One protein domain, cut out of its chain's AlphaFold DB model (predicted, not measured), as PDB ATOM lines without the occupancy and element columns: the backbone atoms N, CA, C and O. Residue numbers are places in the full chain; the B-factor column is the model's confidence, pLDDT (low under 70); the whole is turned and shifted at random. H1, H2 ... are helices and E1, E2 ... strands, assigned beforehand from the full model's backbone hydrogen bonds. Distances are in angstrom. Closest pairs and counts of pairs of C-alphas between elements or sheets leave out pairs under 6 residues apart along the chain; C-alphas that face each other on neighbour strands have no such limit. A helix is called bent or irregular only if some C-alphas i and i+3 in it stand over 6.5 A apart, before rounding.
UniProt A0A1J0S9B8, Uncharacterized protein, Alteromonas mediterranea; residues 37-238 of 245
ATOM      1  N   PRO A  37     162.941 174.073 124.940       95.94
ATOM      2  CA  PRO A  37     163.429 175.161 124.088       95.94
ATOM      3  C   PRO A  37     163.748 174.718 122.659       95.94
ATOM      4  O   PRO A  37     163.709 175.529 121.742       95.94
ATOM      5  N   GLN A  38     164.036 173.429 122.477       94.12
ATOM      6  CA  GLN A  38     164.348 172.820 121.188       94.12
ATOM      7  C   GLN A  38     163.114 172.173 120.530       94.12
ATOM      8  O   GLN A  38     163.212 171.590 119.447       94.12
ATOM      9  N   ALA A  39     161.947 172.238 121.178       92.62
ATOM     10  CA  ALA A  39     160.697 171.709 120.656       92.62
ATOM     11  C   ALA A  39     159.937 172.777 119.858       92.62
ATOM     12  O   ALA A  39     159.804 173.933 120.267       92.62
ATOM     13  N   THR A  40     159.387 172.380 118.711       92.88
ATOM     14  CA  THR A  40     158.464 173.233 117.956       92.88
ATOM     15  C   THR A  40     157.151 173.368 118.723       92.88
ATOM     16  O   THR A  40     156.654 172.379 119.262       92.88
ATOM     17  N   LYS A  41     156.561 174.569 118.727       91.94
ATOM     18  CA  LYS A  41     155.224 174.824 119.283       91.94
ATOM     19  C   LYS A  41     154.165 174.843 118.176       91.94
ATOM     20  O   LYS A  41     154.461 175.341 117.087       91.94
ATOM     21  N   PRO A  42     152.966 174.286 118.416       93.19
ATOM     22  CA  PRO A  42     151.897 174.315 117.431       93.19
ATOM     23  C   PRO A  42     151.377 175.748 117.286       93.19
ATOM     24  O   PRO A  42     151.340 176.504 118.256       93.19
ATOM     25  N   ASN A  43     150.986 176.121 116.068       94.94
ATOM     26  CA  ASN A  43     150.179 177.321 115.858       94.94
ATOM     27  C   ASN A  43     148.698 177.014 116.156       94.94
ATOM     28  O   ASN A  43     148.326 175.858 116.367       94.94
ATOM     29  N   GLU A  44     147.854 178.044 116.163       95.44
ATOM     30  CA  GLU A  44     146.435 177.922 116.535       95.44
ATOM     31  C   GLU A  44     145.651 176.945 115.640       95.44
ATOM     32  O   GLU A  44     144.832 176.172 116.141       95.44
ATOM     33  N   ASP A  45     145.939 176.911 114.336       94.25
ATOM     34  CA  ASP A  45     145.272 176.012 113.384       94.25
ATOM     35  C   ASP A  45     145.620 174.538 113.638       94.25
ATOM     36  O   ASP A  45     144.752 173.654 113.630       94.25
ATOM     37  N   VAL A  46     146.902 174.259 113.890       92.44
ATOM     38  CA  VAL A  46     147.389 172.921 114.241       92.44
ATOM     39  C   VAL A  46     146.802 172.481 115.574       92.44
ATOM     40  O   VAL A  46     146.325 171.351 115.684       92.44
ATOM     41  N   GLU A  47     146.811 173.365 116.567       93.69
ATOM     42  CA  GLU A  47     146.278 173.097 117.899       93.69
ATOM     43  C   GLU A  47     144.777 172.779 117.833       93.69
ATOM     44  O   GLU A  47     144.333 171.753 118.346       93.69
ATOM     45  N   SER A  48     144.013 173.568 117.076       91.38
ATOM     46  CA  SER A  48     142.589 173.320 116.822       91.38
ATOM     47  C   SER A  48     142.347 171.977 116.129       91.38
ATOM     48  O   SER A  48     141.393 171.264 116.436       91.38
ATOM     49  N   THR A  49     143.218 171.595 115.194       90.12
ATOM     50  CA  THR A  49     143.136 170.303 114.496       90.12
ATOM     51  C   THR A  49     143.471 169.130 115.421       90.12
ATOM     52  O   THR A  49     142.871 168.061 115.315       90.12
ATOM     53  N   LEU A  50     144.437 169.299 116.325       89.62
ATOM     54  CA  LEU A  50     144.778 168.310 117.348       89.62
ATOM     55  C   LEU A  50     143.620 168.107 118.328       89.62
ATOM     56  O   LEU A  50     143.256 166.964 118.595       89.62
ATOM     57  N   ILE A  51     142.999 169.190 118.792       89.50
ATOM     58  CA  ILE A  51     141.839 169.139 119.688       89.50
ATOM     59  C   ILE A  51     140.668 168.411 119.016       89.50
ATOM     60  O   ILE A  51     140.172 167.429 119.560       89.50
ATOM     61  N   LYS A  52     140.311 168.776 117.777       87.75
ATOM     62  CA  LYS A  52     139.230 168.109 117.023       87.75
ATOM     63  C   LYS A  52     139.449 166.604 116.840       87.75
ATOM     64  O   LYS A  52     138.486 165.844 116.826       87.75
ATOM     65  N   ARG A  53     140.706 166.154 116.717       82.19
ATOM     66  CA  ARG A  53     141.053 164.720 116.646       82.19
ATOM     67  C   ARG A  53     140.789 163.966 117.958       82.19
ATOM     68  O   ARG A  53     140.692 162.745 117.930       82.19
ATOM     69  N   LEU A  54     140.681 164.672 119.082       80.69
ATOM     70  CA  LEU A  54     140.354 164.120 120.399       80.69
ATOM     71  C   LEU A  54     138.833 164.118 120.675       80.69
ATOM     72  O   LEU A  54     138.333 163.289 121.431       80.69
ATOM     73  N   GLU A  55     138.098 165.052 120.065       68.12
ATOM     74  CA  GLU A  55     136.716 165.407 120.422       68.12
ATOM     75  C   GLU A  55     135.630 164.434 119.946       68.12
ATOM     76  O   GLU A  55     134.493 164.552 120.398       68.12
ATOM     77  N   SER A  56     135.927 163.433 119.108       58.47
ATOM     78  CA  SER A  56     134.867 162.549 118.596       58.47
ATOM     79  C   SER A  56     134.165 161.717 119.682       58.47
ATOM     80  O   SER A  56     133.050 161.277 119.432       58.47
ATOM     81  N   ASN A  57     134.765 161.535 120.874       52.47
ATOM     82  CA  ASN A  57     134.166 160.846 122.038       52.47
ATOM     83  C   ASN A  57     134.562 161.447 123.415       52.47
ATOM     84  O   ASN A  57     134.399 160.797 124.448       52.47
ATOM     85  N   GLY A  58     135.141 162.656 123.467       66.31
ATOM     86  CA  GLY A  58     135.673 163.269 124.705       66.31
ATOM     87  C   GLY A  58     136.978 162.648 125.239       66.31
ATOM     88  O   GLY A  58     137.573 163.154 126.190       66.31
ATOM     89  N   HIS A  59     137.442 161.574 124.607       76.56
ATOM     90  CA  HIS A  59     138.736 160.937 124.810       76.56
ATOM     91  C   HIS A  59     139.254 160.421 123.460       76.56
ATOM     92  O   HIS A  59     138.477 160.008 122.597       76.56
ATOM     93  N   GLY A  60     140.573 160.447 123.282       87.38
ATOM     94  CA  GLY A  60     141.280 159.969 122.095       87.38
ATOM     95  C   GLY A  60     142.360 158.953 122.456       87.38
ATOM     96  O   GLY A  60     142.552 158.620 123.624       87.38
ATOM     97  N   LYS A  61     143.085 158.449 121.455       90.00
ATOM     98  CA  LYS A  61     144.266 157.607 121.682       90.00
ATOM     99  C   LYS A  61     145.536 158.446 121.579       90.00
ATOM    100  O   LYS A  61     145.646 159.319 120.726       90.00
ATOM    101  N   CYS A  62     146.499 158.162 122.445       92.75
ATOM    102  CA  CYS A  62     147.848 158.696 122.351       92.75
ATOM    103  C   CYS A  62     148.518 158.139 121.091       92.75
ATOM    104  O   CYS A  62     148.748 156.933 120.995       92.75
ATOM    105  N   ASP A  63     148.914 159.012 120.171       92.19
ATOM    106  CA  ASP A  63     149.515 158.628 118.890       92.19
ATOM    107  C   ASP A  63     150.880 157.927 119.047       92.19
ATOM    108  O   ASP A  63     151.388 157.302 118.118       92.19
ATOM    109  N   ALA A  64     151.506 158.038 120.225       92.38
ATOM    110  CA  ALA A  64     152.813 157.450 120.502       92.38
ATOM    111  C   ALA A  64     152.752 156.035 121.085       92.38
ATOM    112  O   ALA A  64     153.605 155.202 120.783       92.38
ATOM    113  N   CYS A  65     151.790 155.773 121.969       91.81
ATOM    114  CA  CYS A  65     151.754 154.531 122.745       91.81
ATOM    115  C   CYS A  65     150.366 153.903 122.862       91.81
ATOM    116  O   CYS A  65     150.228 152.943 123.608       91.81
ATOM    117  N   GLY A  66     149.353 154.446 122.184       90.00
ATOM    118  CA  GLY A  66     148.016 153.863 122.055       90.00
ATOM    119  C   GLY A  66     147.104 153.973 123.280       90.00
ATOM    120  O   GLY A  66     145.945 153.582 123.181       90.00
ATOM    121  N   VAL A  67     147.575 154.492 124.420       91.88
ATOM    122  CA  VAL A  67     146.738 154.652 125.629       91.88
ATOM    123  C   VAL A  67     145.607 155.653 125.397       91.88
ATOM    124  O   VAL A  67     145.781 156.612 124.641       91.88
ATOM    125  N   THR A  68     144.459 155.453 126.037       92.19
ATOM    126  CA  THR A  68     143.378 156.439 126.036       92.19
ATOM    127  C   THR A  68     143.808 157.691 126.805       92.19
ATOM    128  O   THR A  68     144.406 157.598 127.875       92.19
ATOM    129  N   ILE A  69     143.511 158.866 126.255       93.00
ATOM    130  CA  ILE A  69     143.786 160.182 126.839       93.00
ATOM    131  C   ILE A  69     142.552 161.076 126.732       93.00
ATOM    132  O   ILE A  69     141.826 161.030 125.740       93.00
ATOM    133  N   ASN A  70     142.326 161.907 127.743       91.38
ATOM    134  CA  ASN A  70     141.332 162.978 127.715       91.38
ATOM    135  C   ASN A  70     142.018 164.341 127.486       91.38
ATOM    136  O   ASN A  70     143.225 164.398 127.242       91.38
ATOM    137  N   GLY A  71     141.247 165.432 127.538       89.38
ATOM    138  CA  GLY A  71     141.773 166.787 127.342       89.38
ATOM    139  C   GLY A  71     142.872 167.173 128.337       89.38
ATOM    140  O   GLY A  71     143.844 167.808 127.935       89.38
ATOM    141  N   ASP A  72     142.762 166.727 129.590       90.06
ATOM    142  CA  ASP A  72     143.704 167.068 130.664       90.06
ATOM    143  C   ASP A  72     145.037 166.309 130.553       90.06
ATOM    144  O   ASP A  72     146.081 166.819 130.947       90.06
ATOM    145  N   MET A  73     145.020 165.095 129.994       93.00
ATOM    146  CA  MET A  73     146.207 164.239 129.814       93.00
ATOM    147  C   MET A  73     146.937 164.480 128.488       93.00
ATOM    148  O   MET A  73     147.953 163.839 128.192       93.00
ATOM    149  N   ARG A  74     146.373 165.327 127.626       93.62
ATOM    150  CA  ARG A  74     146.826 165.519 126.253       93.62
ATOM    151  C   ARG A  74     147.926 166.575 126.190       93.62
ATOM    152  O   ARG A  74     147.767 167.703 126.638       93.62
ATOM    153  N   HIS A  75     148.991 166.237 125.473       95.44
ATOM    154  CA  HIS A  75     150.039 167.161 125.069       95.44
ATOM    155  C   HIS A  75     150.245 167.140 123.550       95.44
ATOM    156  O   HIS A  75     150.115 166.098 122.901       95.44
ATOM    157  N   SER A  76     150.613 168.293 122.990       95.38
ATOM    158  CA  SER A  76     151.027 168.425 121.589       95.38
ATOM    159  C   SER A  76     152.497 168.064 121.434       95.38
ATOM    160  O   SER A  76     153.355 168.658 122.087       95.38
ATOM    161  N   LEU A  77     152.805 167.139 120.527       96.19
ATOM    162  CA  LEU A  77     154.180 166.782 120.185       96.19
ATOM    163  C   LEU A  77     154.418 166.939 118.683       96.19
ATOM    164  O   LEU A  77     153.666 166.399 117.873       96.19
ATOM    165  N   SER A  78     155.496 167.635 118.319       95.06
ATOM    166  CA  SER A  78     156.009 167.659 116.948       95.06
ATOM    167  C   SER A  78     157.107 166.616 116.783       95.06
ATOM    168  O   SER A  78     158.042 166.535 117.582       95.06
ATOM    169  N   SER A  79     157.023 165.811 115.728       93.62
ATOM    170  CA  SER A  79     158.090 164.886 115.364       93.62
ATOM    171  C   SER A  79     158.130 164.668 113.860       93.62
ATOM    172  O   SER A  79     157.120 164.324 113.246       93.62
ATOM    173  N   ARG A  80     159.311 164.843 113.253       89.31
ATOM    174  CA  ARG A  80     159.536 164.626 111.811       89.31
ATOM    175  C   ARG A  80     158.514 165.371 110.934       89.31
ATOM    176  O   ARG A  80     157.951 164.788 110.012       89.31
ATOM    177  N   GLY A  81     158.235 166.632 111.270       89.62
ATOM    178  CA  GLY A  81     157.303 167.491 110.528       89.62
ATOM    179  C   GLY A  81     155.813 167.193 110.738       89.62
ATOM    180  O   GLY A  81     154.988 167.811 110.078       89.62
ATOM    181  N   ASN A  82     155.460 166.275 111.640       92.94
ATOM    182  CA  ASN A  82     154.077 165.898 111.935       92.94
ATOM    183  C   ASN A  82     153.697 166.241 113.379       92.94
ATOM    184  O   ASN A  82     154.569 166.308 114.249       92.94
ATOM    185  N   TRP A  83     152.393 166.400 113.622       94.19
ATOM    186  CA  TRP A  83     151.817 166.774 114.914       94.19
ATOM    187  C   TRP A  83     150.928 165.684 115.503       94.19
ATOM    188  O   TRP A  83     149.996 165.204 114.843       94.19
ATOM    189  N   TYR A  84     151.181 165.386 116.773       94.31
ATOM    190  CA  TYR A  84     150.619 164.257 117.501       94.31
ATOM    191  C   TYR A  84     149.967 164.703 118.813       94.31
ATOM    192  O   TYR A  84     150.481 165.596 119.491       94.31
ATOM    193  N   ASN A  85     148.878 164.034 119.186       94.06
ATOM    194  CA  ASN A  85     148.327 164.032 120.533       94.06
ATOM    195  C   ASN A  85     148.989 162.909 121.327       94.06
ATOM    196  O   ASN A  85     148.853 161.731 120.994       94.06
ATOM    197  N   VAL A  86     149.706 163.259 122.389       95.62
ATOM    198  CA  VAL A  86     150.415 162.283 123.219       95.62
ATOM    199  C   VAL A  86     150.065 162.442 124.694       95.62
ATOM    200  O   VAL A  86     149.718 163.532 125.134       95.62
ATOM    201  N   CYS A  87     150.164 161.355 125.460       96.25
ATOM    202  CA  CYS A  87     150.071 161.417 126.917       96.25
ATOM    203  C   CYS A  87     151.340 162.019 127.533       96.25
ATOM    204  O   CYS A  87     152.418 161.980 126.924       96.25
ATOM    205  N   SER A  88     151.226 162.479 128.773       95.94
ATOM    206  CA  SER A  88     152.312 162.949 129.643       95.94
ATOM    207  C   SER A  88     153.522 161.996 129.648       95.94
ATOM    208  O   SER A  88     154.643 162.435 129.382       95.94
ATOM    209  N   MET A  89     153.317 160.674 129.769       96.88
ATOM    210  CA  MET A  89     154.418 159.686 129.715       96.88
ATOM    211  C   MET A  89     155.229 159.712 128.409       96.88
ATOM    212  O   MET A  89     156.399 159.333 128.394       96.88
ATOM    213  N   CYS A  90     154.612 160.082 127.285       97.38
ATOM    214  CA  CYS A  90     155.293 160.175 125.989       97.38
ATOM    215  C   CYS A  90     155.799 161.591 125.700       97.38
ATOM    216  O   CYS A  90     156.776 161.747 124.973       97.38
ATOM    217  N   TYR A  91     155.168 162.606 126.283       97.44
ATOM    218  CA  TYR A  91     155.580 163.996 126.170       97.44
ATOM    219  C   TYR A  91     156.877 164.275 126.940       97.44
ATOM    220  O   TYR A  91     157.854 164.741 126.350       97.44
ATOM    221  N   TYR A  92     156.920 163.923 128.226       97.50
ATOM    222  CA  TYR A  92     158.016 164.275 129.130       97.50
ATOM    223  C   TYR A  92     159.406 163.772 128.735       97.50
ATOM    224  O   TYR A  92     160.337 164.562 128.847       97.50
ATOM    225  N   PRO A  93     159.601 162.561 128.171       97.06
ATOM    226  CA  PRO A  93     160.905 162.162 127.642       97.06
ATOM    227  C   PRO A  93     161.481 163.192 126.665       97.06
ATOM    228  O   PRO A  93     162.676 163.442 126.662       97.06
ATOM    229  N   THR A  94     160.635 163.836 125.860       97.12
ATOM    230  CA  THR A  94     161.061 164.850 124.879       97.12
ATOM    231  C   THR A  94     161.153 166.271 125.456       97.12
ATOM    232  O   THR A  94     161.620 167.167 124.756       97.12
ATOM    233  N   HIS A  95     160.734 166.463 126.712       97.12
ATOM    234  CA  HIS A  95     160.632 167.736 127.433       97.12
ATOM    235  C   HIS A  95     161.033 167.537 128.906       97.12
ATOM    236  O   HIS A  95     160.233 167.777 129.812       97.12
ATOM    237  N   LEU A  96     162.252 167.046 129.157       96.88
ATOM    238  CA  LEU A  96     162.698 166.698 130.512       96.88
ATOM    239  C   LEU A  96     162.654 167.903 131.468       96.88
ATOM    240  O   LEU A  96     162.353 167.744 132.643       96.88
ATOM    241  N   ASP A  97     162.855 169.116 130.946       95.75
ATOM    242  CA  ASP A  97     162.767 170.390 131.674       95.75
ATOM    243  C   ASP A  97     161.341 170.774 132.121       95.75
ATOM    244  O   ASP A  97     161.145 171.809 132.758       95.75
ATOM    245  N   LYS A  98     160.327 169.985 131.748       95.38
ATOM    246  CA  LYS A  98     158.920 170.202 132.123       95.38
ATOM    247  C   LYS A  98     158.404 169.209 133.142       95.38
ATOM    248  O   LYS A  98     157.253 169.345 133.550       95.38
ATOM    249  N   ILE A  99     159.210 168.226 133.526       94.50
ATOM    250  CA  ILE A  99     158.799 167.261 134.536       94.50
ATOM    251  C   ILE A  99     158.700 167.994 135.889       94.50
ATOM    252  O   ILE A  99     159.589 168.782 136.216       94.50
ATOM    253  N   PRO A 100     157.621 167.797 136.667       88.06
ATOM    254  CA  PRO A 100     157.506 168.366 138.008       88.06
ATOM    255  C   PRO A 100     158.656 167.928 138.931       88.06
ATOM    256  O   PRO A 100     158.947 166.742 139.039       88.06
ATOM    257  N   PHE A 101     159.261 168.887 139.643       75.44
ATOM    258  CA  PHE A 101     160.494 168.703 140.433       75.44
ATOM    259  C   PHE A 101     160.425 167.611 141.520       75.44
ATOM    260  O   PHE A 101     161.432 166.999 141.859       75.44
ATOM    261  N   TYR A 102     159.246 167.352 142.091       74.38
ATOM    262  CA  TYR A 102     159.096 166.351 143.156       74.38
ATOM    263  C   TYR A 102     158.937 164.915 142.630       74.38
ATOM    264  O   TYR A 102     159.106 163.977 143.399       74.38
ATOM    265  N   ASP A 103     158.690 164.749 141.326       79.38
ATOM    266  CA  ASP A 103     158.353 163.470 140.689       79.38
ATOM    267  C   ASP A 103     159.200 163.212 139.432       79.38
ATOM    268  O   ASP A 103     158.751 162.602 138.457       79.38
ATOM    269  N   GLU A 104     160.452 163.680 139.435       85.44
ATOM    270  CA  GLU A 104     161.315 163.706 138.246       85.44
ATOM    271  C   GLU A 104     161.622 162.327 137.641       85.44
ATOM    272  O   GLU A 104     162.055 162.227 136.485       85.44
ATOM    273  N   GLY A 105     161.383 161.249 138.391       91.75
ATOM    274  CA  GLY A 105     161.717 159.890 137.982       91.75
ATOM    275  C   GLY A 105     163.225 159.713 137.791       91.75
ATOM    276  O   GLY A 105     164.032 160.435 138.369       91.75
ATOM    277  N   ASN A 106     163.615 158.733 136.980       94.19
ATOM    278  CA  ASN A 106     165.021 158.443 136.699       94.19
ATOM    279  C   ASN A 106     165.273 158.292 135.200       94.19
ATOM    280  O   ASN A 106     164.433 157.794 134.458       94.19
ATOM    281  N   ILE A 107     166.474 158.622 134.748       95.50
ATOM    282  CA  ILE A 107     166.984 158.217 133.443       95.50
ATOM    283  C   ILE A 107     167.710 156.881 133.586       95.50
ATOM    284  O   ILE A 107     168.586 156.706 134.431       95.50
ATOM    285  N   ILE A 108     167.342 155.930 132.734       94.94
ATOM    286  CA  ILE A 108     167.889 154.577 132.722       94.94
ATOM    287  C   ILE A 108     168.510 154.241 131.370       94.94
ATOM    288  O   ILE A 108     167.992 154.617 130.318       94.94
ATOM    289  N   TYR A 109     169.603 153.484 131.376       93.12
ATOM    290  CA  TYR A 109     170.168 152.902 130.166       93.12
ATOM    291  C   TYR A 109     169.411 151.617 129.812       93.12
ATOM    292  O   TYR A 109     169.625 150.564 130.411       93.12
ATOM    293  N   PHE A 110     168.508 151.705 128.831       91.38
ATOM    294  CA  PHE A 110     167.667 150.585 128.409       91.38
ATOM    295  C   PHE A 110     167.498 150.546 126.875       91.38
ATOM    296  O   PHE A 110     166.416 150.809 126.340       91.38
ATOM    297  N   PRO A 111     168.562 150.204 126.122       89.94
ATOM    298  CA  PRO A 111     168.579 150.350 124.664       89.94
ATOM    299  C   PRO A 111     167.588 149.426 123.941       89.94
ATOM    300  O   PRO A 111     167.042 149.804 122.905       89.94
ATOM    301  N   ASN A 112     167.308 148.249 124.506       88.62
ATOM    302  CA  ASN A 112     166.471 147.215 123.885       88.62
ATOM    303  C   ASN A 112     164.960 147.474 124.013       88.62
ATOM    304  O   ASN A 112     164.160 146.806 123.357       88.62
ATOM    305  N   MET A 113     164.553 148.440 124.838       88.88
ATOM    306  CA  MET A 113     163.154 148.805 125.034       88.88
ATOM    307  C   MET A 113     162.946 150.248 124.587       88.88
ATOM    308  O   MET A 113     163.591 151.159 125.086       88.88
ATOM    309  N   SER A 114     162.057 150.492 123.622       92.88
ATOM    310  CA  SER A 114     161.676 151.864 123.253       92.88
ATOM    311  C   SER A 114     160.905 152.538 124.390       92.88
ATOM    312  O   SER A 114     160.158 151.851 125.086       92.88
ATOM    313  N   GLN A 115     160.960 153.866 124.484       95.50
ATOM    314  CA  GLN A 115     160.208 154.633 125.485       95.50
ATOM    315  C   GLN A 115     158.702 154.315 125.481       95.50
ATOM    316  O   GLN A 115     158.126 154.076 126.532       95.50
ATOM    317  N   ALA A 116     158.070 154.221 124.305       93.62
ATOM    318  CA  ALA A 116     156.642 153.903 124.204       93.62
ATOM    319  C   ALA A 116     156.291 152.526 124.802       93.62
ATOM    320  O   ALA A 116     155.285 152.392 125.496       93.62
ATOM    321  N   ARG A 117     157.147 151.520 124.573       91.19
ATOM    322  CA  ARG A 117     157.000 150.172 125.153       91.19
ATOM    323  C   ARG A 117     157.216 150.169 126.662       91.19
ATOM    324  O   ARG A 117     156.429 149.543 127.359       91.19
ATOM    325  N   LEU A 118     158.229 150.890 127.153       93.75
ATOM    326  CA  LEU A 118     158.449 151.065 128.591       93.75
ATOM    327  C   LEU A 118     157.211 151.688 129.246       93.75
ATOM    328  O   LEU A 118     156.690 151.148 130.212       93.75
ATOM    329  N   ASN A 119     156.676 152.757 128.655       95.19
ATOM    330  CA  ASN A 119     155.471 153.420 129.150       95.19
ATOM    331  C   ASN A 119     154.259 152.474 129.190       95.19
ATOM    332  O   ASN A 119     153.508 152.476 130.159       95.19
ATOM    333  N   ALA A 120     154.058 151.662 128.147       91.69
ATOM    334  CA  ALA A 120     152.956 150.703 128.101       91.69
ATOM    335  C   ALA A 120     153.104 149.586 129.147       91.69
ATOM    336  O   ALA A 120     152.112 149.195 129.761       91.69
ATOM    337  N   PHE A 121     154.333 149.112 129.375       90.81
ATOM    338  CA  PHE A 121     154.649 148.129 130.410       90.81
ATOM    339  C   PHE A 121     154.351 148.668 131.816       90.81
ATOM    340  O   PHE A 121     153.598 148.042 132.558       90.81
ATOM    341  N   LEU A 122     154.868 149.858 132.140       92.94
ATOM    342  CA  LEU A 122     154.649 150.514 133.433       92.94
ATOM    343  C   LEU A 122     153.162 150.738 133.715       92.94
ATOM    344  O   LEU A 122     152.690 150.431 134.801       92.94
ATOM    345  N   ARG A 123     152.392 151.195 132.720       92.62
ATOM    346  CA  ARG A 123     150.941 151.355 132.891       92.62
ATOM    347  C   ARG A 123     150.232 150.046 133.195       92.62
ATOM    348  O   ARG A 123     149.391 150.026 134.084       92.62
ATOM    349  N   GLY A 124     150.560 148.971 132.478       88.56
ATOM    350  CA  GLY A 124     149.967 147.659 132.742       88.56
ATOM    351  C   GLY A 124     150.233 147.198 134.174       88.56
ATOM    352  O   GLY A 124     149.307 146.814 134.880       88.56
ATOM    353  N   LEU A 125     151.483 147.328 134.616       89.31
ATOM    354  CA  LEU A 125     151.916 147.027 135.977       89.31
ATOM    355  C   LEU A 125     151.137 147.834 137.029       89.31
ATOM    356  O   LEU A 125     150.523 147.257 137.926       89.31
ATOM    357  N   TRP A 126     151.092 149.158 136.883       92.19
ATOM    358  CA  TRP A 126     150.420 150.037 137.841       92.19
ATOM    359  C   TRP A 126     148.907 149.835 137.885       92.19
ATOM    360  O   TRP A 126     148.305 149.950 138.951       92.19
ATOM    361  N   VAL A 127     148.284 149.511 136.750       91.00
ATOM    362  CA  VAL A 127     146.848 149.215 136.685       91.00
ATOM    363  C   VAL A 127     146.515 147.887 137.365       91.00
ATOM    364  O   VAL A 127     145.513 147.814 138.072       91.00
ATOM    365  N   VAL A 128     147.346 146.850 137.216       87.38
ATOM    366  CA  VAL A 128     147.135 145.584 137.942       87.38
ATOM    367  C   VAL A 128     147.228 145.806 139.452       87.38
ATOM    368  O   VAL A 128     146.351 145.368 140.192       87.38
ATOM    369  N   GLN A 129     148.227 146.567 139.906       88.25
ATOM    370  CA  GLN A 129     148.338 146.951 141.315       88.25
ATOM    371  C   GLN A 129     147.128 147.769 141.791       88.25
ATOM    372  O   GLN A 129     146.653 147.581 142.908       88.25
ATOM    373  N   PHE A 130     146.598 148.662 140.949       90.50
ATOM    374  CA  PHE A 130     145.381 149.408 141.257       90.50
ATOM    375  C   PHE A 130     144.170 148.483 141.449       90.50
ATOM    376  O   PHE A 130     143.437 148.654 142.422       90.50
ATOM    377  N   PHE A 131     143.975 147.487 140.579       87.56
ATOM    378  CA  PHE A 131     142.891 146.513 140.745       87.56
ATOM    379  C   PHE A 131     143.050 145.683 142.021       87.56
ATOM    380  O   PHE A 131     142.093 145.591 142.785       87.56
ATOM    381  N   ALA A 132     144.253 145.169 142.302       87.06
ATOM    382  CA  ALA A 132     144.535 144.416 143.527       87.06
ATOM    383  C   ALA A 132     144.249 145.225 144.806       87.06
ATOM    384  O   ALA A 132     143.747 144.686 145.788       87.06
ATOM    385  N   ASN A 133     144.531 146.530 144.788       87.56
ATOM    386  CA  ASN A 133     144.267 147.418 145.921       87.56
ATOM    387  C   ASN A 133     142.789 147.833 146.041       87.56
ATOM    388  O   ASN A 133     142.348 148.195 147.129       87.56
ATOM    389  N   THR A 134     142.039 147.827 144.936       87.56
ATOM    390  CA  THR A 134     140.624 148.240 144.910       87.56
ATOM    391  C   THR A 134     139.682 147.099 145.306       87.56
ATOM    392  O   THR A 134     138.601 147.366 145.828       87.56
ATOM    393  N   ASP A 135     140.095 145.847 145.101       84.75
ATOM    394  CA  ASP A 135     139.360 144.641 145.498       84.75
ATOM    395  C   ASP A 135     140.253 143.714 146.352       84.75
ATOM    396  O   ASP A 135     140.797 142.731 145.846       84.75
ATOM    397  N   PRO A 136     140.464 144.031 147.649       81.69
ATOM    398  CA  PRO A 136     141.430 143.323 148.498       81.69
ATOM    399  C   PRO A 136     141.087 141.856 148.793       81.69
ATOM    400  O   PRO A 136     141.969 141.106 149.221       81.69
ATOM    401  N   GLU A 137     139.825 141.472 148.587       86.06
ATOM    402  CA  GLU A 137     139.313 140.108 148.770       86.06
ATOM    403  C   GLU A 137     139.610 139.214 147.552       86.06
ATOM    404  O   GLU A 137     139.463 137.995 147.614       86.06
ATOM    405  N   ASN A 138     140.054 139.802 146.437       82.81
ATOM    406  CA  ASN A 138     140.480 139.074 145.252       82.81
ATOM    407  C   ASN A 138     141.926 138.580 145.418       82.81
ATOM    408  O   ASN A 138     142.877 139.217 144.955       82.81
ATOM    409  N   GLU A 139     142.085 137.447 146.109       84.12
ATOM    410  CA  GLU A 139     143.389 136.823 146.387       84.12
ATOM    411  C   GLU A 139     144.204 136.590 145.104       84.12
ATOM    412  O   GLU A 139     145.385 136.918 145.054       84.12
ATOM    413  N   GLU A 140     143.562 136.151 144.020       80.81
ATOM    414  CA  GLU A 140     144.243 135.874 142.751       80.81
ATOM    415  C   GLU A 140     144.841 137.137 142.113       80.81
ATOM    416  O   GLU A 140     145.980 137.137 141.640       80.81
ATOM    417  N   MET A 141     144.109 138.257 142.131       81.50
ATOM    418  CA  MET A 141     144.629 139.535 141.634       81.50
ATOM    419  C   MET A 141     145.789 140.046 142.498       81.50
ATOM    420  O   MET A 141     146.730 140.652 141.978       81.50
ATOM    421  N   ARG A 142     145.745 139.790 143.810       84.06
ATOM    422  CA  ARG A 142     146.828 140.146 144.733       84.06
ATOM    423  C   ARG A 142     148.087 139.328 144.482       84.06
ATOM    424  O   ARG A 142     149.154 139.929 144.401       84.06
ATOM    425  N   ASP A 143     147.967 138.024 144.266       84.06
ATOM    426  CA  ASP A 143     149.101 137.149 143.941       84.06
ATOM    427  C   ASP A 143     149.776 137.570 142.625       84.06
ATOM    428  O   ASP A 143     151.008 137.631 142.514       84.06
ATOM    429  N   VAL A 144     148.971 137.938 141.620       84.06
ATOM    430  CA  VAL A 144     149.487 138.496 140.363       84.06
ATOM    431  C   VAL A 144     150.201 139.826 140.618       84.06
ATOM    432  O   VAL A 144     151.301 140.033 140.106       84.06
ATOM    433  N   ALA A 145     149.618 140.730 141.408       85.44
ATOM    434  CA  ALA A 145     150.238 142.014 141.730       85.44
ATOM    435  C   ALA A 145     151.543 141.860 142.533       85.44
ATOM    436  O   ALA A 145     152.502 142.591 142.272       85.44
ATOM    437  N   GLU A 146     151.622 140.900 143.456       85.56
ATOM    438  CA  GLU A 146     152.845 140.579 144.197       85.56
ATOM    439  C   GLU A 146     153.937 140.068 143.250       85.56
ATOM    440  O   GLU A 146     155.041 140.614 143.232       85.56
ATOM    441  N   THR A 147     153.597 139.127 142.364       83.44
ATOM    442  CA  THR A 147     154.520 138.621 141.332       83.44
ATOM    443  C   THR A 147     155.028 139.744 140.424       83.44
ATOM    444  O   THR A 147     156.205 139.808 140.070       83.44
ATOM    445  N   LEU A 148     154.149 140.666 140.032       83.12
ATOM    446  CA  LEU A 148     154.520 141.805 139.197       83.12
ATOM    447  C   LEU A 148     155.349 142.852 139.954       83.12
ATOM    448  O   LEU A 148     156.142 143.557 139.331       83.12
ATOM    449  N   SER A 149     155.238 142.928 141.280       82.50
ATOM    450  CA  SER A 149     156.059 143.826 142.103       82.50
ATOM    451  C   SER A 149     157.544 143.432 142.077       82.50
ATOM    452  O   SER A 149     158.421 144.289 142.181       82.50
ATOM    453  N   ASP A 150     157.871 142.162 141.809       83.25
ATOM    454  CA  ASP A 150     159.257 141.751 141.547       83.25
ATOM    455  C   ASP A 150     159.817 142.327 140.230       83.25
ATOM    456  O   ASP A 150     161.026 142.563 140.098       83.25
ATOM    457  N   LEU A 151     158.954 142.637 139.257       83.19
ATOM    458  CA  LEU A 151     159.366 143.356 138.048       83.19
ATOM    459  C   LEU A 151     159.671 144.831 138.342       83.19
ATOM    460  O   LEU A 151     160.596 145.378 137.738       83.19
ATOM    461  N   GLU A 152     158.976 145.467 139.292       81.31
ATOM    462  CA  GLU A 152     159.334 146.816 139.764       81.31
ATOM    463  C   GLU A 152     160.718 146.828 140.406       81.31
ATOM    464  O   GLU A 152     161.568 147.634 140.025       81.31
ATOM    465  N   ARG A 153     161.008 145.854 141.276       84.19
ATOM    466  CA  ARG A 153     162.353 145.674 141.853       84.19
ATOM    467  C   ARG A 153     163.420 145.488 140.773       84.19
ATOM    468  O   ARG A 153     164.537 145.994 140.883       84.19
ATOM    469  N   THR A 154     163.077 144.795 139.687       83.75
ATOM    470  CA  THR A 154     163.974 144.653 138.534       83.75
ATOM    471  C   THR A 154     164.233 146.001 137.854       83.75
ATOM    472  O   THR A 154     165.374 146.289 137.497       83.75
ATOM    473  N   LEU A 155     163.224 146.867 137.710       83.75
ATOM    474  CA  LEU A 155     163.407 148.222 137.176       83.75
ATOM    475  C   LEU A 155     164.279 149.095 138.091       83.75
ATOM    476  O   LEU A 155     165.158 149.800 137.593       83.75
ATOM    477  N   GLU A 156     164.129 148.992 139.414       83.19
ATOM    478  CA  GLU A 156     165.033 149.649 140.371       83.19
ATOM    479  C   GLU A 156     166.485 149.179 140.196       83.19
ATOM    480  O   GLU A 156     167.436 149.964 140.276       83.19
ATOM    481  N   HIS A 157     166.687 147.893 139.900       84.25
ATOM    482  CA  HIS A 157     168.010 147.366 139.574       84.25
ATOM    483  C   HIS A 157     168.564 147.957 138.271       84.25
ATOM    484  O   HIS A 157     169.767 148.212 138.196       84.25
ATOM    485  N   VAL A 158     167.725 148.247 137.270       84.06
ATOM    486  CA  VAL A 158     168.161 148.924 136.034       84.06
ATOM    487  C   VAL A 158     168.687 150.336 136.327       84.06
ATOM    488  O   VAL A 158     169.677 150.757 135.720       84.06
ATOM    489  N   VAL A 159     168.114 151.051 137.302       85.50
ATOM    490  CA  VAL A 159     168.658 152.344 137.765       85.50
ATOM    491  C   VAL A 159     170.079 152.158 138.307       85.50
ATOM    492  O   VAL A 159     171.011 152.829 137.860       85.50
ATOM    493  N   LYS A 160     170.291 151.168 139.186       84.25
ATOM    494  CA  LYS A 160     171.628 150.845 139.723       84.25
ATOM    495  C   LYS A 160     172.613 150.435 138.626       84.25
ATOM    496  O   LYS A 160     173.776 150.825 138.675       84.25
ATOM    497  N   VAL A 161     172.170 149.667 137.631       82.56
ATOM    498  CA  VAL A 161     172.980 149.282 136.461       82.56
ATOM    499  C   VAL A 161     173.391 150.510 135.649       82.56
ATOM    500  O   VAL A 161     174.539 150.602 135.219       82.56
ATOM    501  N   THR A 162     172.493 151.474 135.474       84.81
ATOM    502  CA  THR A 162     172.786 152.726 134.761       84.81
ATOM    503  C   THR A 162     173.922 153.488 135.445       84.81
ATOM    504  O   THR A 162     174.909 153.843 134.800       84.81
ATOM    505  N   VAL A 163     173.843 153.634 136.768       82.75
ATOM    506  CA  VAL A 163     174.867 154.332 137.559       82.75
ATOM    507  C   VAL A 163     176.186 153.562 137.587       82.75
ATOM    508  O   VAL A 163     177.245 154.122 137.309       82.75
ATOM    509  N   ASN A 164     176.141 152.264 137.886       80.88
ATOM    510  CA  ASN A 164     177.347 151.494 138.196       80.88
ATOM    511  C   ASN A 164     178.038 150.905 136.960       80.88
ATOM    512  O   ASN A 164     179.263 150.795 136.937       80.88
ATOM    513  N   ILE A 165     177.271 150.514 135.938       73.00
ATOM    514  CA  ILE A 165     177.793 149.830 134.746       73.00
ATOM    515  C   ILE A 165     177.937 150.809 133.586       73.00
ATOM    516  O   ILE A 165     179.015 150.898 132.999       73.00
ATOM    517  N   ALA A 166     176.888 151.575 133.275       73.12
ATOM    518  CA  ALA A 166     176.963 152.580 132.212       73.12
ATOM    519  C   ALA A 166     177.741 153.839 132.641       73.12
ATOM    520  O   ALA A 166     178.031 154.681 131.794       73.12
ATOM    521  N   LYS A 167     178.108 153.947 133.933       80.94
ATOM    522  CA  LYS A 167     178.819 155.094 134.529       80.94
ATOM    523  C   LYS A 167     178.151 156.427 134.185       80.94
ATOM    524  O   LYS A 167     178.824 157.434 133.978       80.94
ATOM    525  N   ALA A 168     176.826 156.404 134.093       81.19
ATOM    526  CA  ALA A 168     176.014 157.543 133.717       81.19
ATOM    527  C   ALA A 168     175.155 157.961 134.915       81.19
ATOM    528  O   ALA A 168     174.695 157.090 135.658       81.19
ATOM    529  N   PRO A 169     174.909 159.265 135.120       85.88
ATOM    530  CA  PRO A 169     173.930 159.691 136.112       85.88
ATOM    531  C   PRO A 169     172.563 159.067 135.788       85.88
ATOM    532  O   PRO A 169     172.288 158.737 134.631       85.88
ATOM    533  N   SER A 170     171.715 158.904 136.802       90.81
ATOM    534  CA  SER A 170     170.295 158.563 136.626       90.81
ATOM    535  C   SER A 170     169.364 159.737 136.924       90.81
ATOM    536  O   SER A 170     168.174 159.648 136.659       90.81
ATOM    537  N   ASP A 171     169.895 160.835 137.455       91.88
ATOM    538  CA  ASP A 171     169.135 162.034 137.795       91.88
ATOM    539  C   ASP A 171     168.625 162.743 136.531       91.88
ATOM    540  O   ASP A 171     169.409 163.094 135.644       91.88
ATOM    541  N   THR A 172     167.309 162.940 136.438       94.94
ATOM    542  CA  THR A 172     166.657 163.568 135.284       94.94
ATOM    543  C   THR A 172     167.106 165.016 135.080       94.94
ATOM    544  O   THR A 172     167.390 165.408 133.942       94.94
ATOM    545  N   GLY A 173     167.247 165.790 136.159       93.75
ATOM    546  CA  GLY A 173     167.740 167.165 136.135       93.75
ATOM    547  C   GLY A 173     169.145 167.296 135.538       93.75
ATOM    548  O   GLY A 173     169.406 168.231 134.772       93.75
ATOM    549  N   ILE A 174     170.039 166.332 135.784       93.75
ATOM    550  CA  ILE A 174     171.372 166.293 135.161       93.75
ATOM    551  C   ILE A 174     171.268 166.117 133.639       93.75
ATOM    552  O   ILE A 174     171.978 166.809 132.903       93.75
ATOM    553  N   TYR A 175     170.384 165.249 133.131       95.50
ATOM    554  CA  TYR A 175     170.196 165.106 131.675       95.50
ATOM    555  C   TYR A 175     169.555 166.342 131.062       95.50
ATOM    556  O   TYR A 175     170.019 166.789 130.014       95.50
ATOM    557  N   ALA A 176     168.535 166.915 131.704       96.12
ATOM    558  CA  ALA A 176     167.918 168.154 131.243       96.12
ATOM    559  C   ALA A 176     168.971 169.270 131.139       96.12
ATOM    560  O   ALA A 176     169.130 169.877 130.079       96.12
ATOM    561  N   SER A 177     169.772 169.458 132.190       95.50
ATOM    562  CA  SER A 177     170.861 170.441 132.227       95.50
ATOM    563  C   SER A 177     171.916 170.175 131.155       95.50
ATOM    564  O   SER A 177     172.329 171.090 130.450       95.50
ATOM    565  N   THR A 178     172.316 168.916 130.967       95.75
ATOM    566  CA  THR A 178     173.280 168.535 129.924       95.75
ATOM    567  C   THR A 178     172.744 168.861 128.531       95.75
ATOM    568  O   THR A 178     173.462 169.428 127.714       95.75
ATOM    569  N   LEU A 179     171.471 168.556 128.262       96.62
ATOM    570  CA  LEU A 179     170.816 168.867 126.991       96.62
ATOM    571  C   LEU A 179     170.714 170.378 126.743       96.62
ATOM    572  O   LEU A 179     170.817 170.794 125.592       96.62
ATOM    573  N   HIS A 180     170.560 171.191 127.793       96.50
ATOM    574  CA  HIS A 180     170.577 172.655 127.700       96.50
ATOM    575  C   HIS A 180     171.947 173.233 127.323       96.50
ATOM    576  O   HIS A 180     172.003 174.332 126.775       96.50
ATOM    577  N   LEU A 181     173.037 172.524 127.619       96.19
ATOM    578  CA  LEU A 181     174.400 172.973 127.317       96.19
ATOM    579  C   LEU A 181     174.844 172.643 125.884       96.19
ATOM    580  O   LEU A 181     175.836 173.202 125.414       96.19
ATOM    581  N   LEU A 182     174.129 171.751 125.189       96.00
ATOM    582  CA  LEU A 182     174.443 171.377 123.811       96.00
ATOM    583  C   LEU A 182     174.145 172.521 122.841       96.00
ATOM    584  O   LEU A 182     173.088 173.148 122.900       96.00
ATOM    585  N   GLN A 183     175.040 172.729 121.878       95.75
ATOM    586  CA  GLN A 183     174.767 173.584 120.725       95.75
ATOM    587  C   GLN A 183     173.750 172.917 119.787       95.75
ATOM    588  O   GLN A 183     173.644 171.691 119.749       95.75
ATOM    589  N   ASP A 184     173.055 173.693 118.950       94.94
ATOM    590  CA  ASP A 184     171.986 173.174 118.075       94.94
ATOM    591  C   ASP A 184     172.430 171.986 117.200       94.94
ATOM    592  O   ASP A 184     171.709 170.997 117.049       94.94
ATOM    593  N   HIS A 185     173.650 172.041 116.656       95.56
ATOM    594  CA  HIS A 185     174.199 170.965 115.826       95.56
ATOM    595  C   HIS A 185     174.510 169.685 116.627       95.56
ATOM    596  O   HIS A 185     174.369 168.580 116.097       95.56
ATOM    597  N   GLU A 186     174.891 169.812 117.899       95.69
ATOM    598  CA  GLU A 186     175.120 168.690 118.815       95.69
ATOM    599  C   GLU A 186     173.785 168.111 119.287       95.69
ATOM    600  O   GLU A 186     173.580 166.896 119.270       95.69
ATOM    601  N   TYR A 187     172.829 168.982 119.615       96.31
ATOM    602  CA  TYR A 187     171.479 168.610 120.018       96.31
ATOM    603  C   TYR A 187     170.727 167.864 118.904       96.31
ATOM    604  O   TYR A 187     170.024 166.877 119.159       96.31
ATOM    605  N   ALA A 188     170.915 168.257 117.641       94.06
ATOM    606  CA  ALA A 188     170.404 167.514 116.487       94.06
ATOM    607  C   ALA A 188     170.963 166.078 116.424       94.06
ATOM    608  O   ALA A 188     170.286 165.142 115.989       94.06
ATOM    609  N   GLN A 189     172.183 165.873 116.926       95.62
ATOM    610  CA  GLN A 189     172.860 164.579 116.994       95.62
ATOM    611  C   GLN A 189     172.713 163.873 118.347       95.62
ATOM    612  O   GLN A 189     173.300 162.810 118.537       95.62
ATOM    613  N   ARG A 190     171.875 164.382 119.261       94.94
ATOM    614  CA  ARG A 190     171.710 163.842 120.624       94.94
ATOM    615  C   ARG A 190     171.378 162.350 120.673       94.94
ATOM    616  O   ARG A 190     171.738 161.671 121.623       94.94
ATOM    617  N   HIS A 191     170.755 161.807 119.627       94.56
ATOM    618  CA  HIS A 191     170.495 160.372 119.491       94.56
ATOM    619  C   HIS A 191     171.770 159.510 119.553       94.56
ATOM    620  O   HIS A 191     171.695 158.365 119.986       94.56
ATOM    621  N   LYS A 192     172.932 160.043 119.154       94.00
ATOM    622  CA  LYS A 192     174.222 159.344 119.227       94.00
ATOM    623  C   LYS A 192     174.695 159.151 120.668       94.00
ATOM    624  O   LYS A 192     175.322 158.142 120.962       94.00
ATOM    625  N   TYR A 193     174.373 160.096 121.548       90.44
ATOM    626  CA  TYR A 193     174.797 160.093 122.950       90.44
ATOM    627  C   TYR A 193     173.725 159.486 123.864       90.44
ATOM    628  O   TYR A 193     174.027 158.694 124.749       90.44
ATOM    629  N   PHE A 194     172.456 159.809 123.604       93.62
ATOM    630  CA  PHE A 194     171.325 159.474 124.471       93.62
ATOM    631  C   PHE A 194     170.391 158.400 123.893       93.62
ATOM    632  O   PHE A 194     169.383 158.059 124.505       93.62
ATOM    633  N   GLY A 195     170.698 157.829 122.723       92.56
ATOM    634  CA  GLY A 195     169.814 156.880 122.030       92.56
ATOM    635  C   GLY A 195     169.522 155.591 122.805       92.56
ATOM    636  O   GLY A 195     168.465 154.985 122.611       92.56
ATOM    637  N   GLY A 196     170.413 155.193 123.716       93.00
ATOM    638  CA  GLY A 196     170.217 154.048 124.611       93.00
ATOM    639  C   GLY A 196     169.441 154.360 125.894       93.00
ATOM    640  O   GLY A 196     169.061 153.431 126.599       93.00
ATOM    641  N   PHE A 197     169.182 155.633 126.196       95.31
ATOM    642  CA  PHE A 197     168.597 156.055 127.466       95.31
ATOM    643  C   PHE A 197     167.088 156.274 127.367       95.31
ATOM    644  O   PHE A 197     166.569 156.701 126.332       95.31
ATOM    645  N   ARG A 198     166.378 155.961 128.447       96.12
ATOM    646  CA  ARG A 198     164.928 156.106 128.600       96.12
ATOM    647  C   ARG A 198     164.630 156.832 129.893       96.12
ATOM    648  O   ARG A 198     165.379 156.704 130.854       96.12
ATOM    649  N   TRP A 199     163.522 157.547 129.912       96.75
ATOM    650  CA  TRP A 199     162.984 158.096 131.143       96.75
ATOM    651  C   TRP A 199     162.059 157.072 131.802       96.75
ATOM    652  O   TRP A 199     161.140 156.552 131.170       96.75
ATOM    653  N   LEU A 200     162.344 156.757 133.058       95.44
ATOM    654  CA  LEU A 200     161.566 155.915 133.950       95.44
ATOM    655  C   LEU A 200     160.771 156.840 134.889       95.44
ATOM    656  O   LEU A 200     161.346 157.350 135.853       95.44
ATOM    657  N   PRO A 201     159.485 157.101 134.602       95.00
ATOM    658  CA  PRO A 201     158.658 157.953 135.449       95.00
ATOM    659  C   PRO A 201     158.448 157.386 136.860       95.00
ATOM    660  O   PRO A 201     158.403 156.167 137.033       95.00
ATOM    661  N   SER A 202     158.209 158.277 137.828       92.31
ATOM    662  CA  SER A 202     157.604 157.903 139.114       92.31
ATOM    663  C   SER A 202     156.131 157.532 138.922       92.31
ATOM    664  O   SER A 202     155.429 158.181 138.142       92.31
ATOM    665  N   LYS A 203     155.659 156.506 139.638       92.69
ATOM    666  CA  LYS A 203     154.242 156.109 139.657       92.69
ATOM    667  C   LYS A 203     153.361 157.208 140.253       92.69
ATOM    668  O   LYS A 203     152.266 157.442 139.742       92.69
ATOM    669  N   ASP A 204     153.866 157.899 141.271       91.75
ATOM    670  CA  ASP A 204     153.131 158.891 142.065       91.75
ATOM    671  C   ASP A 204     152.616 160.051 141.194       91.75
ATOM    672  O   ASP A 204     151.492 160.529 141.357       91.75
ATOM    673  N   MET A 205     153.367 160.405 140.145       92.44
ATOM    674  CA  MET A 205     152.963 161.430 139.177       92.44
ATOM    675  C   MET A 205     151.667 161.082 138.418       92.44
ATOM    676  O   MET A 205     151.017 161.961 137.853       92.44
ATOM    677  N   TYR A 206     151.289 159.802 138.388       94.38
ATOM    678  CA  TYR A 206     150.170 159.278 137.606       94.38
ATOM    679  C   TYR A 206     149.039 158.708 138.464       94.38
ATOM    680  O   TYR A 206     148.129 158.091 137.913       94.38
ATOM    681  N   GLU A 207     149.024 158.935 139.781       92.00
ATOM    682  CA  GLU A 207     147.974 158.419 140.678       92.00
ATOM    683  C   GLU A 207     146.551 158.732 140.199       92.00
ATOM    684  O   GLU A 207     145.650 157.907 140.328       92.00
ATOM    685  N   LYS A 208     146.347 159.909 139.596       92.00
ATOM    686  CA  LYS A 208     145.045 160.328 139.052       92.00
ATOM    687  C   LYS A 208     144.751 159.750 137.665       92.00
ATOM    688  O   LYS A 208     143.586 159.606 137.303       92.00
ATOM    689  N   GLU A 209     145.783 159.428 136.888       94.81
ATOM    690  CA  GLU A 209     145.642 158.884 135.532       94.81
ATOM    691  C   GLU A 209     145.437 157.358 135.550       94.81
ATOM    692  O   GLU A 209     144.712 156.819 134.713       94.81
ATOM    693  N   ILE A 210     145.999 156.654 136.540       94.94
ATOM    694  CA  ILE A 210     145.907 155.190 136.665       94.94
ATOM    695  C   ILE A 210     144.448 154.688 136.717       94.94
ATOM    696  O   ILE A 210     144.119 153.812 135.911       94.94
ATOM    697  N   PRO A 211     143.540 155.230 137.557       93.81
ATOM    698  CA  PRO A 211     142.136 154.813 137.566       93.81
ATOM    699  C   PRO A 211     141.433 155.060 136.226       93.81
ATOM    700  O   PRO A 211     140.597 154.264 135.798       93.81
ATOM    701  N   PHE A 212     141.786 156.148 135.535       93.25
ATOM    702  CA  PHE A 212     141.232 156.458 134.220       93.25
ATOM    703  C   PHE A 212     141.652 155.409 133.185       93.25
ATOM    704  O   PHE A 212     140.801 154.885 132.463       93.25
ATOM    705  N   TRP A 213     142.933 155.035 133.136       93.44
ATOM    706  CA  TRP A 213     143.389 153.959 132.256       93.44
ATOM    707  C   TRP A 213     142.757 152.620 132.628       93.44
ATOM    708  O   TRP A 213     142.280 151.911 131.742       93.44
ATOM    709  N   ALA A 214     142.676 152.301 133.923       90.94
ATOM    710  CA  ALA A 214     142.044 151.079 134.413       90.94
ATOM    711  C   ALA A 214     140.622 150.909 133.848       90.94
ATOM    712  O   ALA A 214     140.263 149.835 133.374       90.94
ATOM    713  N   GLN A 215     139.840 151.988 133.807       89.44
ATOM    714  CA  GLN A 215     138.461 151.970 133.314       89.44
ATOM    715  C   GLN A 215     138.328 151.989 131.784       89.44
ATOM    716  O   GLN A 215     137.364 151.430 131.258       89.44
ATOM    717  N   ASN A 216     139.249 152.634 131.065       88.81
ATOM    718  CA  ASN A 216     139.102 152.873 129.622       88.81
ATOM    719  C   ASN A 216     139.892 151.893 128.748       88.81
ATOM    720  O   ASN A 216     139.431 151.497 127.680       88.81
ATOM    721  N   ASP A 217     141.074 151.483 129.194       86.38
ATOM    722  CA  ASP A 217     141.984 150.628 128.430       86.38
ATOM    723  C   ASP A 217     141.998 149.191 128.969       86.38
ATOM    724  O   ASP A 217     142.005 148.219 128.205       86.38
ATOM    725  N   TYR A 218     141.917 149.050 130.295       83.25
ATOM    726  CA  TYR A 218     142.200 147.794 130.988       83.25
ATOM    727  C   TYR A 218     140.981 147.152 131.668       83.25
ATOM    728  O   TYR A 218     141.125 146.113 132.300       83.25
ATOM    729  N   LYS A 219     139.769 147.696 131.487       74.19
ATOM    730  CA  LYS A 219     138.532 147.224 132.149       74.19
ATOM    731  C   LYS A 219     138.224 145.740 131.936       74.19
ATOM    732  O   LYS A 219     137.568 145.122 132.764       74.19
ATOM    733  N   ASN A 220     138.692 145.187 130.819       68.50
ATOM    734  CA  ASN A 220     138.483 143.788 130.457       68.50
ATOM    735  C   ASN A 220     139.736 142.923 130.672       68.50
ATOM    736  O   ASN A 220     139.761 141.801 130.174       68.50
ATOM    737  N   LEU A 221     140.789 143.419 131.340       65.56
ATOM    738  CA  LEU A 221     141.886 142.539 131.735       65.56
ATOM    739  C   LEU A 221     141.396 141.611 132.839       65.56
ATOM    740  O   LEU A 221     141.276 142.002 133.994       65.56
ATOM    741  N   HIS A 222     141.146 140.365 132.459       62.09
ATOM    742  CA  HIS A 222     140.885 139.282 133.394       62.09
ATOM    743  C   HIS A 222     142.111 138.375 133.447       62.09
ATOM    744  O   HIS A 222     142.576 137.941 132.393       62.09
ATOM    745  N   TYR A 223     142.656 138.089 134.629       60.12
ATOM    746  CA  TYR A 223     143.903 137.322 134.767       60.12
ATOM    747  C   TYR A 223     143.797 135.914 134.139       60.12
ATOM    748  O   TYR A 223     144.738 135.465 133.487       60.12
ATOM    749  N   GLU A 224     142.621 135.276 134.187       54.41
ATOM    750  CA  GLU A 224     142.359 133.990 133.511       54.41
ATOM    751  C   GLU A 224     142.391 134.078 131.977       54.41
ATOM    752  O   GLU A 224     142.574 133.084 131.279       54.41
ATOM    753  N   GLN A 225     142.226 135.279 131.420       62.16
ATOM    754  CA  GLN A 225     142.229 135.524 129.980       62.16
ATOM    755  C   GLN A 225     143.574 136.077 129.506       62.16
ATOM    756  O   GLN A 225     143.626 136.831 128.537       62.16
ATOM    757  N   MET A 226     144.684 135.693 130.148       56.62
ATOM    758  CA  MET A 226     146.018 136.236 129.862       56.62
ATOM    759  C   MET A 226     146.396 136.158 128.374       56.62
ATOM    760  O   MET A 226     146.927 137.116 127.823       56.62
ATOM    761  N   ALA A 227     146.047 135.071 127.677       48.25
ATOM    762  CA  ALA A 227     146.272 134.946 126.234       48.25
ATOM    763  C   ALA A 227     145.470 135.974 125.406       48.25
ATOM    764  O   ALA A 227     145.990 136.562 124.454       48.25
ATOM    765  N   SER A 228     144.216 136.235 125.792       55.59
ATOM    766  CA  SER A 228     143.368 137.270 125.189       55.59
ATOM    767  C   SER A 228     143.894 138.672 125.514       55.59
ATOM    768  O   SER A 228     144.013 139.508 124.618       55.59
ATOM    769  N   ASN A 229     144.311 138.905 126.762       63.12
ATOM    770  CA  ASN A 229     144.886 140.166 127.226       63.12
ATOM    771  C   ASN A 229     146.187 140.493 126.491       63.12
ATOM    772  O   ASN A 229     146.340 141.607 126.000       63.12
ATOM    773  N   ILE A 230     147.095 139.519 126.352       59.53
ATOM    774  CA  ILE A 230     148.341 139.656 125.585       59.53
ATOM    775  C   ILE A 230     148.010 139.942 124.119       59.53
ATOM    776  O   ILE A 230     148.560 140.873 123.541       59.53
ATOM    777  N   THR A 231     147.060 139.220 123.521       52.59
ATOM    778  CA  THR A 231     146.662 139.440 122.120       52.59
ATOM    779  C   THR A 231     146.074 140.835 121.898       52.59
ATOM    780  O   THR A 231     146.422 141.498 120.920       52.59
ATOM    781  N   LYS A 232     145.206 141.304 122.799       62.03
ATOM    782  CA  LYS A 232     144.632 142.653 122.760       62.03
ATOM    783  C   LYS A 232     145.726 143.702 122.931       62.03
ATOM    784  O   LYS A 232     145.847 144.595 122.097       62.03
ATOM    785  N   PHE A 233     146.584 143.532 123.936       62.19
ATOM    786  CA  PHE A 233     147.687 144.442 124.215       62.19
ATOM    787  C   PHE A 233     148.653 144.549 123.026       62.19
ATOM    788  O   PHE A 233     149.056 145.639 122.627       62.19
ATOM    789  N   MET A 234     148.978 143.419 122.401       57.22
ATOM    790  CA  MET A 234     149.878 143.372 121.256       57.22
ATOM    791  C   MET A 234     149.288 144.018 120.005       57.22
ATOM    792  O   MET A 234     150.016 144.698 119.282       57.22
ATOM    793  N   LYS A 235     147.985 143.837 119.762       59.78
ATOM    794  CA  LYS A 235     147.280 144.447 118.627       59.78
ATOM    795  C   LYS A 235     147.078 145.952 118.808       59.78
ATOM    796  O   LYS A 235     147.239 146.689 117.843       59.78
ATOM    797  N   GLU A 236     146.752 146.402 120.019       61.06
ATOM    798  CA  GLU A 236     146.413 147.805 120.298       61.06
ATOM    799  C   GLU A 236     147.644 148.682 120.580       61.06
ATOM    800  O   GLU A 236     147.682 149.831 120.143       61.06
ATOM    801  N   TYR A 237     148.675 148.154 121.251       56.00
ATOM    802  CA  TYR A 237     149.811 148.954 121.734       56.00
ATOM    803  C   TYR A 237     151.149 148.634 121.039       56.00
ATOM    804  O   TYR A 237     152.115 149.387 121.187       56.00
ATOM    805  N   THR A 238     151.232 147.561 120.239       54.28
ATOM    806  CA  THR A 238     152.420 147.223 119.427       54.28
ATOM    807  C   THR A 238     152.064 146.663 118.039       54.28
ATOM    808  O   THR A 238     152.434 145.529 117.726       54.28
TER     809      THR A 238
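This is residues 37 to 238 of the 245 residues of an uncharacterized protein of Alteromonas mediterranea (UniProt A0A1J0S9B8). Two long helices, H3 and H4, fold back on each other as a V, and the small strand pair E3 and E4 sits in its mouth, E4 by H3 and E3 by H4. On the other side of H3 the parts are stacked outward, with the short helix H2, then the strand hairpin E1 and E2, and last H1 covering that hairpin; H5, H6 and H7 make an arc at one end, while H8 crosses H3 toward the other end and H9 runs beside H3. The printed part has 202 residues with nine named helices and four named strands, in the order H1 E1 E2 H2 E3 H3 H4 H5 H6 H7 E4 H8 H9. Both two-stranded sheets, E1 - E2 and E3 - E4, are antiparallel, and the class is mostly helix. The whole is compact, with a radius of gyration of the C-alphas of 17.9 A and spans of 56 by 47 by 30 A.

H1, residues 44 to 54, touches no helix. E1, residues 74 to 79, and E2, residues 82 to 87, form a hairpin, with N 77 and O 84 at 3.0 A and N 84 and O 77 at 2.9 A, within hydrogen-bond range. The closest C-alphas of H1 and E2 are those of Leu 50 and Asn 85, 6.4 A apart. H2, residues 88 to 94, comes nearest to E1 with the C-alphas of Tyr 91 and His 75, 6.5 A apart. E3, residues 106 to 109, is the antiparallel neighbour of E4, residues 197 to 200, with N 108 and O 198 at 2.8 A. H3, residues 115 to 134, is the hub, touching three helices. Its residues 115 to 119 alone touch H2, at a shallow tilt of 29 degrees, opposite ways; the closest C-alphas are those of Asn 119 and Met 89, 6.4 A apart. H4, residues 139 to 164, forms a helical hairpin with H3, at a tilt of 38 degrees, only just steep; the closest C-alphas are those of Ala 132 and Arg 142, 5.0 A apart. The closest C-alphas of H4 and E3 are those of Thr 162 and Tyr 109, 5.3 A apart. H5, residues 172 to 181, comes nearest to E3 with the C-alphas of Thr 172 and Asn 106, 5.6 A apart. H6, residues 184 to 188, is close to H5 but not clearly touching, with the C-alphas of Tyr 187 and Leu 179 closest at 7.0 A. H6 and H7, residues 191 to 194, meet only through their link. H8, residues 209 to 216, touches H3, about perpendicular at 82 degrees, with the C-alphas of Ala 214 and Val 127 closest at 5.6 A. H9, residues 223 to 237, is close to H3 but not clearly touching, with the C-alphas of Tyr 237 and Ala 120 closest at 7.3 A. Every O i to N i+4 pair is within hydrogen-bond range in H1, H3, H5, H6 and H8, against 20 of 22 in H4, 9 of 11 in H9 and 1 of 3 in H2, which has 2 of 4 O i to N i+3 pairs within range; H7 is too short for an O i to N i+4 pair.

H1 begins at C-alpha 44 (146.435, 177.922, 116.535) and is 15.6 A long from first to last C-alpha. E1 measures 15.7 A and E2 16.1 A. H3 measures 28.3 A, and H4, the longest helix, runs 37.9 A to C-alpha 164 (177.347, 151.494, 138.196). H9 measures 18.4 A, ends at C-alpha 237 (149.811, 148.954, 121.734) and is irregular, with C-alphas 224 and 227 8.3 A apart.

The C-alphas of Glu 137 and His 185 are the two farthest apart, at 57.0 A. The printed part has no cut. The links H1 to E1, 19 residues, and H2 to E3, 11 residues, are long. Mean pLDDT of the printed part is 86.8; residues 55 to 58 and 220 to 238 are under 70.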